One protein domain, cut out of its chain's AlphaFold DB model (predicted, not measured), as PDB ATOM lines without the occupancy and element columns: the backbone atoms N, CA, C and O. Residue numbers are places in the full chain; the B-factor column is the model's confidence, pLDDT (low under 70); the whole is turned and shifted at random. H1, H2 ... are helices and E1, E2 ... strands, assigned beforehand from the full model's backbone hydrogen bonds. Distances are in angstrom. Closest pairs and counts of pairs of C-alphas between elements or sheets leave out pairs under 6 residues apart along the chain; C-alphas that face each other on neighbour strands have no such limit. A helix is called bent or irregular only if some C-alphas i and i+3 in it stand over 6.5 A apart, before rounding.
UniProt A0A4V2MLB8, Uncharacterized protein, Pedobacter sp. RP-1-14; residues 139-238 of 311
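AT A GLANCE: This is residues 139 to 238 of the 311 residues of an uncharacterized protein of Pedobacter sp. RP-1-14 (UniProt A0A4V2MLB8). One five-stranded sheet is curled and folded back on itself like part of a small barrel: E3 and E2 make one leaf, E4 and E5 the leaf facing it, and the sharply bent E1 is the hinge between them. The barrel is not closed, for E3 and E5 are edge strands and stay apart; H1 packs mainly on E5, while H2, toward the opposite end of the domain, only grazes the sheet. The printed part has 100 residues, in the order E1 E2 E3 H1 E4 H2 E5, with two named helices and five named strands. The sheet runs E3 E2 E1 E4 E5, all antiparallel, and the class is mixed, helices and strands. The whole is compact and rounded, with a radius of gyration of the C-alphas of 13.3 A and spans of 35 by 30 by 28 A.

HOW THE PARTS SIT: E1, residues 139 to 151, bends by 94 degrees at residue 142. E2, residues 155 to 163, forms a hairpin with E1; N 147 and O 159 are 2.8 A apart, within hydrogen-bond range. E3, residues 168 to 174, forms a hairpin with E2, with N 158 and O 171 at 2.8 A; E1, E2 and E3 are a meander, each strand the antiparallel neighbour of the one before. H1, residues 180 to 189, is on the sheet; its closest C-alphas to E5, residues 227 to 231, are those of Ile 185 and Leu 229, 6.2 A apart. E4, residues 204 to 210, pairs with E1 over residues 139 to 142 of E1, with N 141 and O 205 at 3.0 A, whereas E2 pairs with E1 over residues 142 to 151. H2, residues 211 to 218, only grazes the sheet with residues 214 to 217, and is apart from H1. Residues 223 to 224 pair parallel with residues 168 to 169 of E3. E5 is the antiparallel neighbour of E4, with N 206 and O 230 at 2.9 A. In H1, 5 of 6 O i to N i+4 pairs are within hydrogen-bond range; in H2, 0 of 4 are, beside 3 of 5 O i to N i+3 pairs.

IN THESE COORDINATES: E1 begins at C-alpha 139 (227.185, 278.407, 294.297) and is 27.8 A long; E2 is 26.6 A, E3 20.4 A and E4 20.1 A. H2 is irregular, with C-alphas 212 and 215 7.3 A apart. E5 ends at C-alpha 231 (236.835, 275.698, 300.551).

THE WHOLE: The C-alphas of Tyr 193 and Gly 212 are the two farthest apart, at 39.7 A. The printed part has no cut. The link from H1 to E4, residues 190 to 203, is long. Mean pLDDT of the printed part is 76.2; residues 150 to 154, 174 to 180, 190 to 201 and 235 to 236 are under 70.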
ATOM      1  N   ARG A 139     227.727 277.773 293.099       92.38
ATOM      2  CA  ARG A 139     227.185 278.407 294.297       92.38
ATOM      3  C   ARG A 139     228.260 278.519 295.370       92.38
ATOM      4  O   ARG A 139     229.120 277.651 295.526       92.38
ATOM      5  N   THR A 140     228.176 279.596 296.134       89.81
ATOM      6  CA  THR A 140     229.043 279.876 297.276       89.81
ATOM      7  C   THR A 140     228.193 280.157 298.502       89.81
ATOM      8  O   THR A 140     227.027 280.543 298.403       89.81
ATOM      9  N   GLY A 141     228.766 279.929 299.674       87.19
ATOM     10  CA  GLY A 141     228.115 280.257 300.931       87.19
ATOM     11  C   GLY A 141     228.913 279.750 302.115       87.19
ATOM     12  O   GLY A 141     230.080 279.387 301.981       87.19
ATOM     13  N   THR A 142     228.272 279.704 303.274       86.44
ATOM     14  CA  THR A 142     228.923 279.314 304.526       86.44
ATOM     15  C   THR A 142     228.271 278.068 305.103       86.44
ATOM     16  O   THR A 142     227.047 278.018 305.230       86.44
ATOM     17  N   VAL A 143     229.065 277.058 305.469       86.00
ATOM     18  CA  VAL A 143     228.543 275.821 306.072       86.00
ATOM     19  C   VAL A 143     227.832 276.153 307.382       86.00
ATOM     20  O   VAL A 143     228.438 276.659 308.321       86.00
ATOM     21  N   ALA A 144     226.537 275.859 307.440       80.75
ATOM     22  CA  ALA A 144     225.696 276.061 308.615       80.75
ATOM     23  C   ALA A 144     225.592 274.795 309.479       80.75
ATOM     24  O   ALA A 144     225.359 274.886 310.677       80.75
ATOM     25  N   SER A 145     225.748 273.612 308.882       82.25
ATOM     26  CA  SER A 145     225.828 272.330 309.595       82.25
ATOM     27  C   SER A 145     226.388 271.258 308.670       82.25
ATOM     28  O   SER A 145     226.069 271.283 307.477       82.25
ATOM     29  N   TYR A 146     227.112 270.281 309.208       82.06
ATOM     30  CA  TYR A 146     227.606 269.119 308.474       82.06
ATOM     31  C   TYR A 146     227.352 267.840 309.274       82.06
ATOM     32  O   TYR A 146     227.430 267.820 310.495       82.06
ATOM     33  N   SER A 147     227.017 266.756 308.588       78.81
ATOM     34  CA  SER A 147     226.947 265.432 309.185       78.81
ATOM     35  C   SER A 147     227.452 264.378 308.214       78.81
ATOM     36  O   SER A 147     227.249 264.442 306.994       78.81
ATOM     37  N   ARG A 148     228.136 263.384 308.777       74.75
ATOM     38  CA  ARG A 148     228.661 262.238 308.049       74.75
ATOM     39  C   ARG A 148     228.211 260.965 308.734       74.75
ATOM     40  O   ARG A 148     228.587 260.706 309.871       74.75
ATOM     41  N   ASN A 149     227.498 260.130 307.990       74.00
ATOM     42  CA  ASN A 149     227.097 258.811 308.459       74.00
ATOM     43  C   ASN A 149     227.779 257.741 307.604       74.00
ATOM     44  O   ASN A 149     227.763 257.803 306.370       74.00
ATOM     45  N   SER A 150     228.371 256.739 308.253       65.00
ATOM     46  CA  SER A 150     228.717 255.483 307.592       65.00
ATOM     47  C   SER A 150     227.441 254.661 307.384       65.00
ATOM     48  O   SER A 150     226.590 254.575 308.264       65.00
ATOM     49  N   SER A 151     227.280 254.073 306.198       58.88
ATOM     50  CA  SER A 151     226.187 253.144 305.886       58.88
ATOM     51  C   SER A 151     226.731 251.720 305.728       58.88
ATOM     52  O   SER A 151     227.909 251.525 305.411       58.88
ATOM     53  N   TYR A 152     225.868 250.713 305.920       54.78
ATOM     54  CA  TYR A 152     226.168 249.319 305.579       54.78
ATOM     55  C   TYR A 152     226.650 249.234 304.117       54.78
ATOM     56  O   TYR A 152     226.074 249.880 303.238       54.78
ATOM     57  N   LYS A 153     227.698 248.429 303.869       61.97
ATOM     58  CA  LYS A 153     228.400 248.237 302.575       61.97
ATOM     59  C   LYS A 153     229.381 249.346 302.146       61.97
ATOM     60  O   LYS A 153     229.443 249.696 300.973       61.97
ATOM     61  N   GLY A 154     230.163 249.904 303.075       63.78
ATOM     62  CA  GLY A 154     231.340 250.718 302.720       63.78
ATOM     63  C   GLY A 154     231.033 252.075 302.066       63.78
ATOM     64  O   GLY A 154     231.900 252.656 301.416       63.78
ATOM     65  N   THR A 155     229.816 252.591 302.236       71.38
ATOM     66  CA  THR A 155     229.374 253.889 301.707       71.38
ATOM     67  C   THR A 155     229.496 254.993 302.758       71.38
ATOM     68  O   THR A 155     229.155 254.798 303.929       71.38
ATOM     69  N   ARG A 156     229.968 256.174 302.339       75.19
ATOM     70  CA  ARG A 156     229.999 257.406 303.142       75.19
ATOM     71  C   ARG A 156     228.893 258.338 302.667       75.19
ATOM     72  O   ARG A 156     228.845 258.687 301.491       75.19
ATOM     73  N   ARG A 157     227.994 258.722 303.573       79.38
ATOM     74  CA  ARG A 157     226.921 259.682 303.292       79.38
ATOM     75  C   ARG A 157     227.284 261.021 303.911       79.38
ATOM     76  O   ARG A 157     227.472 261.093 305.123       79.38
ATOM     77  N   HIS A 158     227.365 262.049 303.078       81.81
ATOM     78  CA  HIS A 158     227.624 263.425 303.479       81.81
ATOM     79  C   HIS A 158     226.325 264.214 303.372       81.81
ATOM     80  O   HIS A 158     225.652 264.173 302.338       81.81
ATOM     81  N   ALA A 159     225.974 264.926 304.436       84.75
ATOM     82  CA  ALA A 159     224.855 265.848 304.454       84.75
ATOM     83  C   ALA A 159     225.310 267.185 305.035       84.75
ATOM     84  O   ALA A 159     226.017 267.217 306.037       84.75
ATOM     85  N   PHE A 160     224.918 268.296 304.421       84.81
ATOM     86  CA  PHE A 160     225.242 269.621 304.935       84.81
ATOM     87  C   PHE A 160     224.151 270.649 304.634       84.81
ATOM     88  O   PHE A 160     223.243 270.419 303.832       84.81
ATOM     89  N   LYS A 161     224.248 271.798 305.303       87.00
ATOM     90  CA  LYS A 161     223.463 273.008 305.033       87.00
ATOM     91  C   LYS A 161     224.416 274.165 304.777       87.00
ATOM     92  O   LYS A 161     225.459 274.240 305.425       87.00
ATOM     93  N   VAL A 162     224.050 275.063 303.868       85.81
ATOM     94  CA  VAL A 162     224.854 276.241 303.518       85.81
ATOM     95  C   VAL A 162     223.985 277.483 303.591       85.81
ATOM     96  O   VAL A 162     222.980 277.554 302.896       85.81
ATOM     97  N   ALA A 163     224.381 278.470 304.388       84.94
ATOM     98  CA  ALA A 163     223.760 279.788 304.368       84.94
ATOM     99  C   ALA A 163     224.188 280.558 303.098       84.94
ATOM    100  O   ALA A 163     225.369 280.494 302.741       84.94
ATOM    101  N   PRO A 164     223.276 281.287 302.420       86.19
ATOM    102  CA  PRO A 164     221.907 281.623 302.841       86.19
ATOM    103  C   PRO A 164     220.809 280.652 302.352       86.19
ATOM    104  O   PRO A 164     219.625 280.960 302.475       86.19
ATOM    105  N   PHE A 165     221.159 279.499 301.781       89.69
ATOM    106  CA  PHE A 165     220.182 278.563 301.217       89.69
ATOM    107  C   PHE A 165     219.363 277.850 302.306       89.69
ATOM    108  O   PHE A 165     219.880 277.478 303.363       89.69
ATOM    109  N   GLN A 166     218.069 277.637 302.040       87.94
ATOM    110  CA  GLN A 166     217.166 276.936 302.965       87.94
ATOM    111  C   GLN A 166     217.135 275.419 302.729       87.94
ATOM    112  O   GLN A 166     216.726 274.663 303.618       87.94
ATOM    113  N   ALA A 167     217.583 274.976 301.552       89.94
ATOM    114  CA  ALA A 167     217.684 273.570 301.191       89.94
ATOM    115  C   ALA A 167     218.783 272.834 301.976       89.94
ATOM    116  O   ALA A 167     219.758 273.411 302.464       89.94
ATOM    117  N   SER A 168     218.628 271.515 302.069       89.69
ATOM    118  CA  SER A 168     219.679 270.614 302.538       89.69
ATOM    119  C   SER A 168     220.407 269.982 301.357       89.69
ATOM    120  O   SER A 168     219.806 269.714 300.321       89.69
ATOM    121  N   PHE A 169     221.695 269.703 301.515       89.81
ATOM    122  CA  PHE A 169     222.504 269.073 300.478       89.81
ATOM    123  C   PHE A 169     222.939 267.698 300.946       89.81
ATOM    124  O   PHE A 169     223.407 267.549 302.077       89.81
ATOM    125  N   LYS A 170     222.760 266.678 300.104       88.56
ATOM    126  CA  LYS A 170     223.112 265.296 300.453       88.56
ATOM    127  C   LYS A 170     223.768 264.587 299.288       88.56
ATOM    128  O   LYS A 170     223.335 264.720 298.147       88.56
ATOM    129  N   ARG A 171     224.781 263.780 299.599       84.44
ATOM    130  CA  ARG A 171     225.443 262.921 298.623       84.44
ATOM    131  C   ARG A 171     226.061 261.692 299.263       84.44
ATOM    132  O   ARG A 171     226.535 261.739 300.397       84.44
ATOM    133  N   SER A 172     226.042 260.589 298.526       79.25
ATOM    134  CA  SER A 172     226.691 259.344 298.925       79.25
ATOM    135  C   SER A 172     227.898 259.092 298.036       79.25
ATOM    136  O   SER A 172     227.846 259.358 296.841       79.25
ATOM    137  N   TYR A 173     228.963 258.564 298.630       74.62
ATOM    138  CA  TYR A 173     230.132 258.065 297.921       74.62
ATOM    139  C   TYR A 173     230.397 256.630 298.382       74.62
ATOM    140  O   TYR A 173     230.566 256.368 299.577       74.62
ATOM    141  N   TYR A 174     230.416 255.679 297.451       66.56
ATOM    142  CA  TYR A 174     231.012 254.363 297.699       66.56
ATOM    143  C   TYR A 174     232.515 254.528 297.906       66.56
ATOM    144  O   TYR A 174     233.100 255.328 297.189       66.56
ATOM    145  N   ARG A 175     233.140 253.773 298.824       57.47
ATOM    146  CA  ARG A 175     234.611 253.657 298.898       57.47
ATOM    147  C   ARG A 175     235.122 253.105 297.557       57.47
ATOM    148  O   ARG A 175     234.933 251.917 297.307       57.47
ATOM    149  N   PRO A 176     235.742 253.902 296.674       50.88
ATOM    150  CA  PRO A 176     236.354 253.396 295.462       50.88
ATOM    151  C   PRO A 176     237.794 252.964 295.779       50.88
ATOM    152  O   PRO A 176     238.353 253.319 296.817       50.88
ATOM    153  N   ILE A 177     238.434 252.278 294.828       47.41
ATOM    154  CA  ILE A 177     239.891 252.038 294.826       47.41
ATOM    155  C   ILE A 177     240.670 253.381 294.807       47.41
ATOM    156  O   ILE A 177     241.822 253.440 295.224       47.41
ATOM    157  N   VAL A 178     240.025 254.481 294.384       52.44
ATOM    158  CA  VAL A 178     240.567 255.851 294.348       52.44
ATOM    159  C   VAL A 178     239.559 256.816 295.005       52.44
ATOM    160  O   VAL A 178     238.523 257.111 294.421       52.44
ATOM    161  N   ASN A 179     239.819 257.295 296.228       55.41
ATOM    162  CA  ASN A 179     238.849 257.994 297.103       55.41
ATOM    163  C   ASN A 179     238.780 259.536 296.944       55.41
ATOM    164  O   ASN A 179     238.286 260.225 297.840       55.41
ATOM    165  N   ARG A 180     239.213 260.100 295.808       64.88
ATOM    166  CA  ARG A 180     239.507 261.546 295.699       64.88
ATOM    167  C   ARG A 180     238.354 262.498 296.080       64.88
ATOM    168  O   ARG A 180     238.585 263.364 296.918       64.88
ATOM    169  N   PRO A 181     237.106 262.363 295.575       70.00
ATOM    170  CA  PRO A 181     236.052 263.343 295.881       70.00
ATOM    171  C   PRO A 181     235.647 263.372 297.360       70.00
ATOM    172  O   PRO A 181     235.467 264.441 297.937       70.00
ATOM    173  N   SER A 182     235.548 262.199 297.996       72.50
ATOM    174  CA  SER A 182     235.199 262.102 299.419       72.50
ATOM    175  C   SER A 182     236.318 262.608 300.334       72.50
ATOM    176  O   SER A 182     236.037 263.209 301.367       72.50
ATOM    177  N   GLU A 183     237.578 262.418 299.930       73.62
ATOM    178  CA  GLU A 183     238.751 262.924 300.646       73.62
ATOM    179  C   GLU A 183     238.812 264.448 300.623       73.62
ATOM    180  O   GLU A 183     239.139 265.041 301.644       73.62
ATOM    181  N   TYR A 184     238.443 265.096 299.511       74.19
ATOM    182  CA  TYR A 184     238.370 266.559 299.466       74.19
ATOM    183  C   TYR A 184     237.327 267.115 300.429       74.19
ATOM    184  O   TYR A 184     237.607 268.103 301.097       74.19
ATOM    185  N   ILE A 185     236.160 266.474 300.529       77.81
ATOM    186  CA  ILE A 185     235.114 266.873 301.479       77.81
ATOM    187  C   ILE A 185     235.600 266.662 302.908       77.81
ATOM    188  O   ILE A 185     235.488 267.562 303.733       77.81
ATOM    189  N   ASP A 186     236.174 265.494 303.196       73.25
ATOM    190  CA  ASP A 186     236.733 265.201 304.512       73.25
ATOM    191  C   ASP A 186     237.833 266.210 304.887       73.25
ATOM    192  O   ASP A 186     237.817 266.720 306.003       73.25
ATOM    193  N   ALA A 187     238.697 266.588 303.938       72.19
ATOM    194  CA  ALA A 187     239.775 267.561 304.120       72.19
ATOM    195  C   ALA A 187     239.297 268.987 304.449       72.19
ATOM    196  O   ALA A 187     240.085 269.784 304.954       72.19
ATOM    197  N   LEU A 188     238.035 269.334 304.170       74.06
ATOM    198  CA  LEU A 188     237.447 270.603 304.626       74.06
ATOM    199  C   LEU A 188     237.190 270.592 306.128       74.06
ATOM    200  O   LEU A 188     237.355 271.604 306.801       74.06
ATOM    201  N   PHE A 189     236.803 269.431 306.644       70.19
ATOM    202  CA  PHE A 189     236.285 269.274 307.998       70.19
ATOM    203  C   PHE A 189     237.275 268.577 308.947       70.19
ATOM    204  O   PHE A 189     236.995 268.434 310.138       70.19
ATOM    205  N   THR A 190     238.444 268.170 308.445       61.38
ATOM    206  CA  THR A 190     239.623 267.793 309.237       61.38
ATOM    207  C   THR A 190     240.566 268.992 309.339       61.38
ATOM    208  O   THR A 190     241.181 269.380 308.343       61.38
ATOM    209  N   SER A 191     240.672 269.605 310.522       53.09
ATOM    210  CA  SER A 191     241.631 270.690 310.775       53.09
ATOM    211  C   SER A 191     243.061 270.141 310.852       53.09
ATOM    212  O   SER A 191     243.267 268.942 311.044       53.09
ATOM    213  N   SER A 192     244.066 271.010 310.713       51.62
ATOM    214  CA  SER A 192     245.474 270.612 310.651       51.62
ATOM    215  C   SER A 192     246.036 269.970 311.926       51.62
ATOM    216  O   SER A 192     247.193 269.573 311.865       51.62
ATOM    217  N   TYR A 193     245.291 269.829 313.034       42.66
ATOM    218  CA  TYR A 193     245.848 269.190 314.237       42.66
ATOM    219  C   TYR A 193     244.921 268.380 315.169       42.66
ATOM    220  O   TYR A 193     245.477 267.762 316.064       42.66
ATOM    221  N   ASP A 194     243.595 268.266 314.984       42.81
ATOM    222  CA  ASP A 194     242.753 267.597 316.018       42.81
ATOM    223  C   ASP A 194     241.567 266.746 315.509       42.81
ATOM    224  O   ASP A 194     240.543 266.570 316.170       42.81
ATOM    225  N   GLY A 195     241.709 266.124 314.337       52.34
ATOM    226  CA  GLY A 195     240.737 265.133 313.862       52.34
ATOM    227  C   GLY A 195     239.441 265.724 313.282       52.34
ATOM    228  O   GLY A 195     239.387 266.870 312.844       52.34
ATOM    229  N   TYR A 196     238.419 264.874 313.144       52.69
ATOM    230  CA  TYR A 196     237.158 265.177 312.453       52.69
ATOM    231  C   TYR A 196     236.224 266.035 313.323       52.69
ATOM    232  O   TYR A 196     235.840 265.603 314.408       52.69
ATOM    233  N   HIS A 197     235.785 267.196 312.822       58.53
ATOM    234  CA  HIS A 197     234.855 268.081 313.535       58.53
ATOM    235  C   HIS A 197     233.514 268.200 312.795       58.53
ATOM    236  O   HIS A 197     233.385 268.988 311.858       58.53
ATOM    237  N   ALA A 198     232.496 267.449 313.225       55.16
ATOM    238  CA  ALA A 198     231.149 267.498 312.636       55.16
ATOM    239  C   ALA A 198     230.489 268.893 312.737       55.16
ATOM    240  O   ALA A 198     229.701 269.268 311.872       55.16
ATOM    241  N   ASP A 199     230.879 269.684 313.741       56.44
ATOM    242  CA  ASP A 199     230.275 270.982 314.069       56.44
ATOM    243  C   ASP A 199     231.070 272.189 313.539       56.44
ATOM    244  O   ASP A 199     230.905 273.311 314.020       56.44
ATOM    245  N   SER A 200     231.936 271.985 312.540       61.75
ATOM    246  CA  SER A 200     232.725 273.046 311.892       61.75
ATOM    247  C   SER A 200     231.855 273.936 310.986       61.75
ATOM    248  O   SER A 200     231.972 273.987 309.761       61.75
ATOM    249  N   THR A 201     230.929 274.639 311.630       67.12
ATOM    250  CA  THR A 201     230.094 275.695 311.060       67.12
ATOM    251  C   THR A 201     230.933 276.948 310.794       67.12
ATOM    252  O   THR A 201     231.975 277.159 311.412       67.12
ATOM    253  N   GLY A 202     230.528 277.781 309.835       70.88
ATOM    254  CA  GLY A 202     231.226 279.031 309.516       70.88
ATOM    255  C   GLY A 202     232.274 278.937 308.400       70.88
ATOM    256  O   GLY A 202     232.781 279.969 307.965       70.88
ATOM    257  N   GLN A 203     232.575 277.744 307.879       79.19
ATOM    258  CA  GLN A 203     233.533 277.600 306.779       79.19
ATOM    259  C   GLN A 203     232.955 278.103 305.444       79.19
ATOM    260  O   GLN A 203     231.866 277.663 305.053       79.19
ATOM    261  N   PRO A 204     233.663 278.983 304.710       84.31
ATOM    262  CA  PRO A 204     233.240 279.416 303.387       84.31
ATOM    263  C   PRO A 204     233.493 278.304 302.368       84.31
ATOM    264  O   PRO A 204     234.620 277.831 302.186       84.31
ATOM    265  N   VAL A 205     232.439 277.906 301.669       87.00
ATOM    266  CA  VAL A 205     232.467 276.816 300.701       87.00
ATOM    267  C   VAL A 205     231.975 277.249 299.334       87.00
ATOM    268  O   VAL A 205     231.192 278.186 299.178       87.00
ATOM    269  N   GLN A 206     232.439 276.508 298.342       88.81
ATOM    270  CA  GLN A 206     232.022 276.593 296.956       88.81
ATOM    271  C   GLN A 206     231.640 275.188 296.498       88.81
ATOM    272  O   GLN A 206     232.299 274.209 296.854       88.81
ATOM    273  N   PHE A 207     230.557 275.091 295.743       90.12
ATOM    274  CA  PHE A 207     230.020 273.841 295.220       90.12
ATOM    275  C   PHE A 207     229.187 274.137 293.974       90.12
ATOM    276  O   PHE A 207     228.891 275.288 293.661       90.12
ATOM    277  N   PHE A 208     228.793 273.092 293.264       92.25
ATOM    278  CA  PHE A 208     227.927 273.195 292.100       92.25
ATOM    279  C   PHE A 208     226.612 272.465 292.347       92.25
ATOM    280  O   PHE A 208     226.574 271.457 293.056       92.25
ATOM    281  N   VAL A 209     225.545 272.961 291.735       92.44
ATOM    282  CA  VAL A 209     224.227 272.317 291.679       92.44
ATOM    283  C   VAL A 209     223.773 272.238 290.232       92.44
ATOM    284  O   VAL A 209     224.299 272.952 289.381       92.44
ATOM    285  N   LEU A 210     222.808 271.375 289.934       91.94
ATOM    286  CA  LEU A 210     222.195 271.370 288.610       91.94
ATOM    287  C   LEU A 210     221.361 272.635 288.423       91.94
ATOM    288  O   LEU A 210     220.652 273.047 289.339       91.94
ATOM    289  N   ASP A 211     221.412 273.211 287.228       91.75
ATOM    290  CA  ASP A 211     220.637 274.399 286.855       91.75
ATOM    291  C   ASP A 211     219.135 274.217 287.141       91.75
ATOM    292  O   ASP A 211     218.511 275.034 287.810       91.75
ATOM    293  N   GLY A 212     218.583 273.053 286.784       89.44
ATOM    294  CA  GLY A 212     217.183 272.703 287.061       89.44
ATOM    295  C   GLY A 212     216.821 272.516 288.543       89.44
ATOM    296  O   GLY A 212     215.643 272.369 288.860       89.44
ATOM    297  N   ASP A 213     217.799 272.512 289.455       90.31
ATOM    298  CA  ASP A 213     217.584 272.435 290.905       90.31
ATOM    299  C   ASP A 213     217.807 273.785 291.613       90.31
ATOM    300  O   ASP A 213     217.642 273.874 292.831       90.31
ATOM    301  N   VAL A 214     218.163 274.851 290.883       89.44
ATOM    302  CA  VAL A 214     218.456 276.172 291.464       89.44
ATOM    303  C   VAL A 214     217.252 276.750 292.212       89.44
ATOM    304  O   VAL A 214     217.418 277.263 293.320       89.44
ATOM    305  N   ASP A 215     216.041 276.610 291.677       89.12
ATOM    306  CA  ASP A 215     214.823 277.140 292.310       89.12
ATOM    307  C   ASP A 215     214.495 276.442 293.641       89.12
ATOM    308  O   ASP A 215     213.837 277.003 294.521       89.12
ATOM    309  N   LYS A 216     215.007 275.221 293.846       89.69
ATOM    310  CA  LYS A 216     214.812 274.460 295.088       89.69
ATOM    311  C   LYS A 216     215.654 275.002 296.240       89.69
ATOM    312  O   LYS A 216     215.368 274.700 297.396       89.69
ATOM    313  N   LEU A 217     216.672 275.821 295.963       87.81
ATOM    314  CA  LEU A 217     217.598 276.331 296.980       87.81
ATOM    315  C   LEU A 217     216.916 277.237 298.020       87.81
ATOM    316  O   LEU A 217     217.360 277.300 299.171       87.81
ATOM    317  N   SER A 218     215.834 277.918 297.634       87.00
ATOM    318  CA  SER A 218     215.027 278.770 298.517       87.00
ATOM    319  C   SER A 218     213.967 278.013 299.320       87.00
ATOM    320  O   SER A 218     213.382 278.594 300.231       87.00
ATOM    321  N   ALA A 219     213.713 276.736 299.023       86.44
ATOM    322  CA  ALA A 219     212.655 275.962 299.664       86.44
ATOM    323  C   ALA A 219     213.154 275.224 300.920       86.44
ATOM    324  O   ALA A 219     214.067 274.396 300.879       86.44
ATOM    325  N   LYS A 220     212.515 275.490 302.065       77.69
ATOM    326  CA  LYS A 220     212.787 274.788 303.325       77.69
ATOM    327  C   LYS A 220     212.279 273.345 303.251       77.69
ATOM    328  O   LYS A 220     211.080 273.117 303.142       77.69
ATOM    329  N   GLY A 221     213.186 272.377 303.386       78.19
ATOM    330  CA  GLY A 221     212.862 270.941 303.408       78.19
ATOM    331  C   GLY A 221     213.286 270.175 302.154       78.19
ATOM    332  O   GLY A 221     213.369 268.948 302.201       78.19
ATOM    333  N   GLU A 222     213.646 270.879 301.080       87.81
ATOM    334  CA  GLU A 222     214.192 270.253 299.880       87.81
ATOM    335  C   GLU A 222     215.584 269.656 300.130       87.81
ATOM    336  O   GLU A 222     216.373 270.129 300.964       87.81
ATOM    337  N   THR A 223     215.883 268.575 299.411       88.56
ATOM    338  CA  THR A 223     217.211 267.956 299.391       88.56
ATOM    339  C   THR A 223     217.774 268.029 297.978       88.56
ATOM    340  O   THR A 223     217.239 267.398 297.072       88.56
ATOM    341  N   VAL A 224     218.877 268.755 297.804       90.69
ATOM    342  CA  VAL A 224     219.494 269.017 296.498       90.69
ATOM    343  C   VAL A 224     220.830 268.264 296.383       90.69
ATOM    344  O   VAL A 224     221.644 268.316 297.313       90.69
ATOM    345  N   PRO A 225     221.088 267.536 295.278       88.81
ATOM    346  CA  PRO A 225     222.407 266.973 295.019       88.81
ATOM    347  C   PRO A 225     223.420 268.095 294.754       88.81
ATOM    348  O   PRO A 225     223.118 269.084 294.092       88.81
ATOM    349  N   PHE A 226     224.643 267.933 295.253       90.12
ATOM    350  CA  PHE A 226     225.727 268.899 295.061       90.12
ATOM    351  C   PHE A 226     226.928 268.231 294.396       90.12
ATOM    352  O   PHE A 226     227.101 267.016 294.509       90.12
ATOM    353  N   PHE A 227     227.796 269.027 293.777       89.00
ATOM    354  CA  PHE A 227     229.040 268.576 293.159       89.00
ATOM    355  C   PHE A 227     230.218 269.436 293.609       89.00
ATOM    356  O   PHE A 227     230.085 270.644 293.793       89.00
ATOM    357  N   GLY A 228     231.379 268.813 293.783       83.62
ATOM    358  CA  GLY A 228     232.650 269.502 293.960       83.62
ATOM    359  C   GLY A 228     232.739 270.412 295.188       83.62
ATOM    360  O   GLY A 228     233.299 271.499 295.076       83.62
ATOM    361  N   LEU A 229     232.195 269.992 296.336       85.94
ATOM    362  CA  LEU A 229     232.267 270.775 297.574       85.94
ATOM    363  C   LEU A 229     233.720 270.977 298.027       85.94
ATOM    364  O   LEU A 229     234.489 270.021 298.133       85.94
ATOM    365  N   ARG A 230     234.072 272.229 298.329       82.94
ATOM    366  CA  ARG A 230     235.426 272.655 298.716       82.94
ATOM    367  C   ARG A 230     235.431 273.995 299.450       82.94
ATOM    368  O   ARG A 230     234.431 274.703 299.450       82.94
ATOM    369  N   HIS A 231     236.595 274.385 299.964       81.06
ATOM    370  CA  HIS A 231     236.835 275.698 300.551       81.06
ATOM    371  C   HIS A 231     236.855 276.760 299.447       81.06
ATOM    372  O   HIS A 231     237.535 276.569 298.437       81.06
ATOM    373  N   ALA A 232     236.166 277.885 299.651       73.44
ATOM    374  CA  ALA A 232     235.982 278.923 298.626       73.44
ATOM    375  C   ALA A 232     237.303 279.507 298.077       73.44
ATOM    376  O   ALA A 232     237.365 279.967 296.944       73.44
ATOM    377  N   GLY A 233     238.381 279.456 298.865       70.00
ATOM    378  CA  GLY A 233     239.713 279.941 298.474       70.00
ATOM    379  C   GLY A 233     240.573 278.980 297.637       70.00
ATOM    380  O   GLY A 233     241.709 279.326 297.326       70.00
ATOM    381  N   LYS A 234     240.104 277.768 297.303       71.12
ATOM    382  CA  LYS A 234     240.887 276.784 296.526       71.12
ATOM    383  C   LYS A 234     240.277 276.588 295.129       71.12
ATOM    384  O   LYS A 234     239.093 276.277 295.063       71.12
ATOM    385  N   PRO A 235     241.030 276.711 294.015       67.50
ATOM    386  CA  PRO A 235     240.534 276.538 292.637       67.50
ATOM    387  C   PRO A 235     240.341 275.063 292.234       67.50
ATOM    388  O   PRO A 235     240.784 274.162 292.946       67.50
ATOM    389  N   TYR A 236     239.542 274.820 291.179       67.38
ATOM    390  CA  TYR A 236     238.940 273.496 290.925       67.38
ATOM    391  C   TYR A 236     239.755 272.822 289.846       67.38
ATOM    392  O   TYR A 236     239.941 273.415 288.784       67.38
ATOM    393  N   SER A 237     240.215 271.593 290.078       74.88
ATOM    394  CA  SER A 237     240.820 270.830 288.991       74.88
ATOM    395  C   SER A 237     239.698 270.260 288.120       74.88
ATOM    396  O   SER A 237     238.823 269.546 288.598       74.88
ATOM    397  N   SER A 238     239.682 270.571 286.825       73.81
ATOM    398  CA  SER A 238     238.635 270.097 285.902       73.81
ATOM    399  C   SER A 238     238.444 268.569 285.924       73.81
ATOM    400  O   SER A 238     237.353 268.060 285.644       73.81
TER     401      SER A 238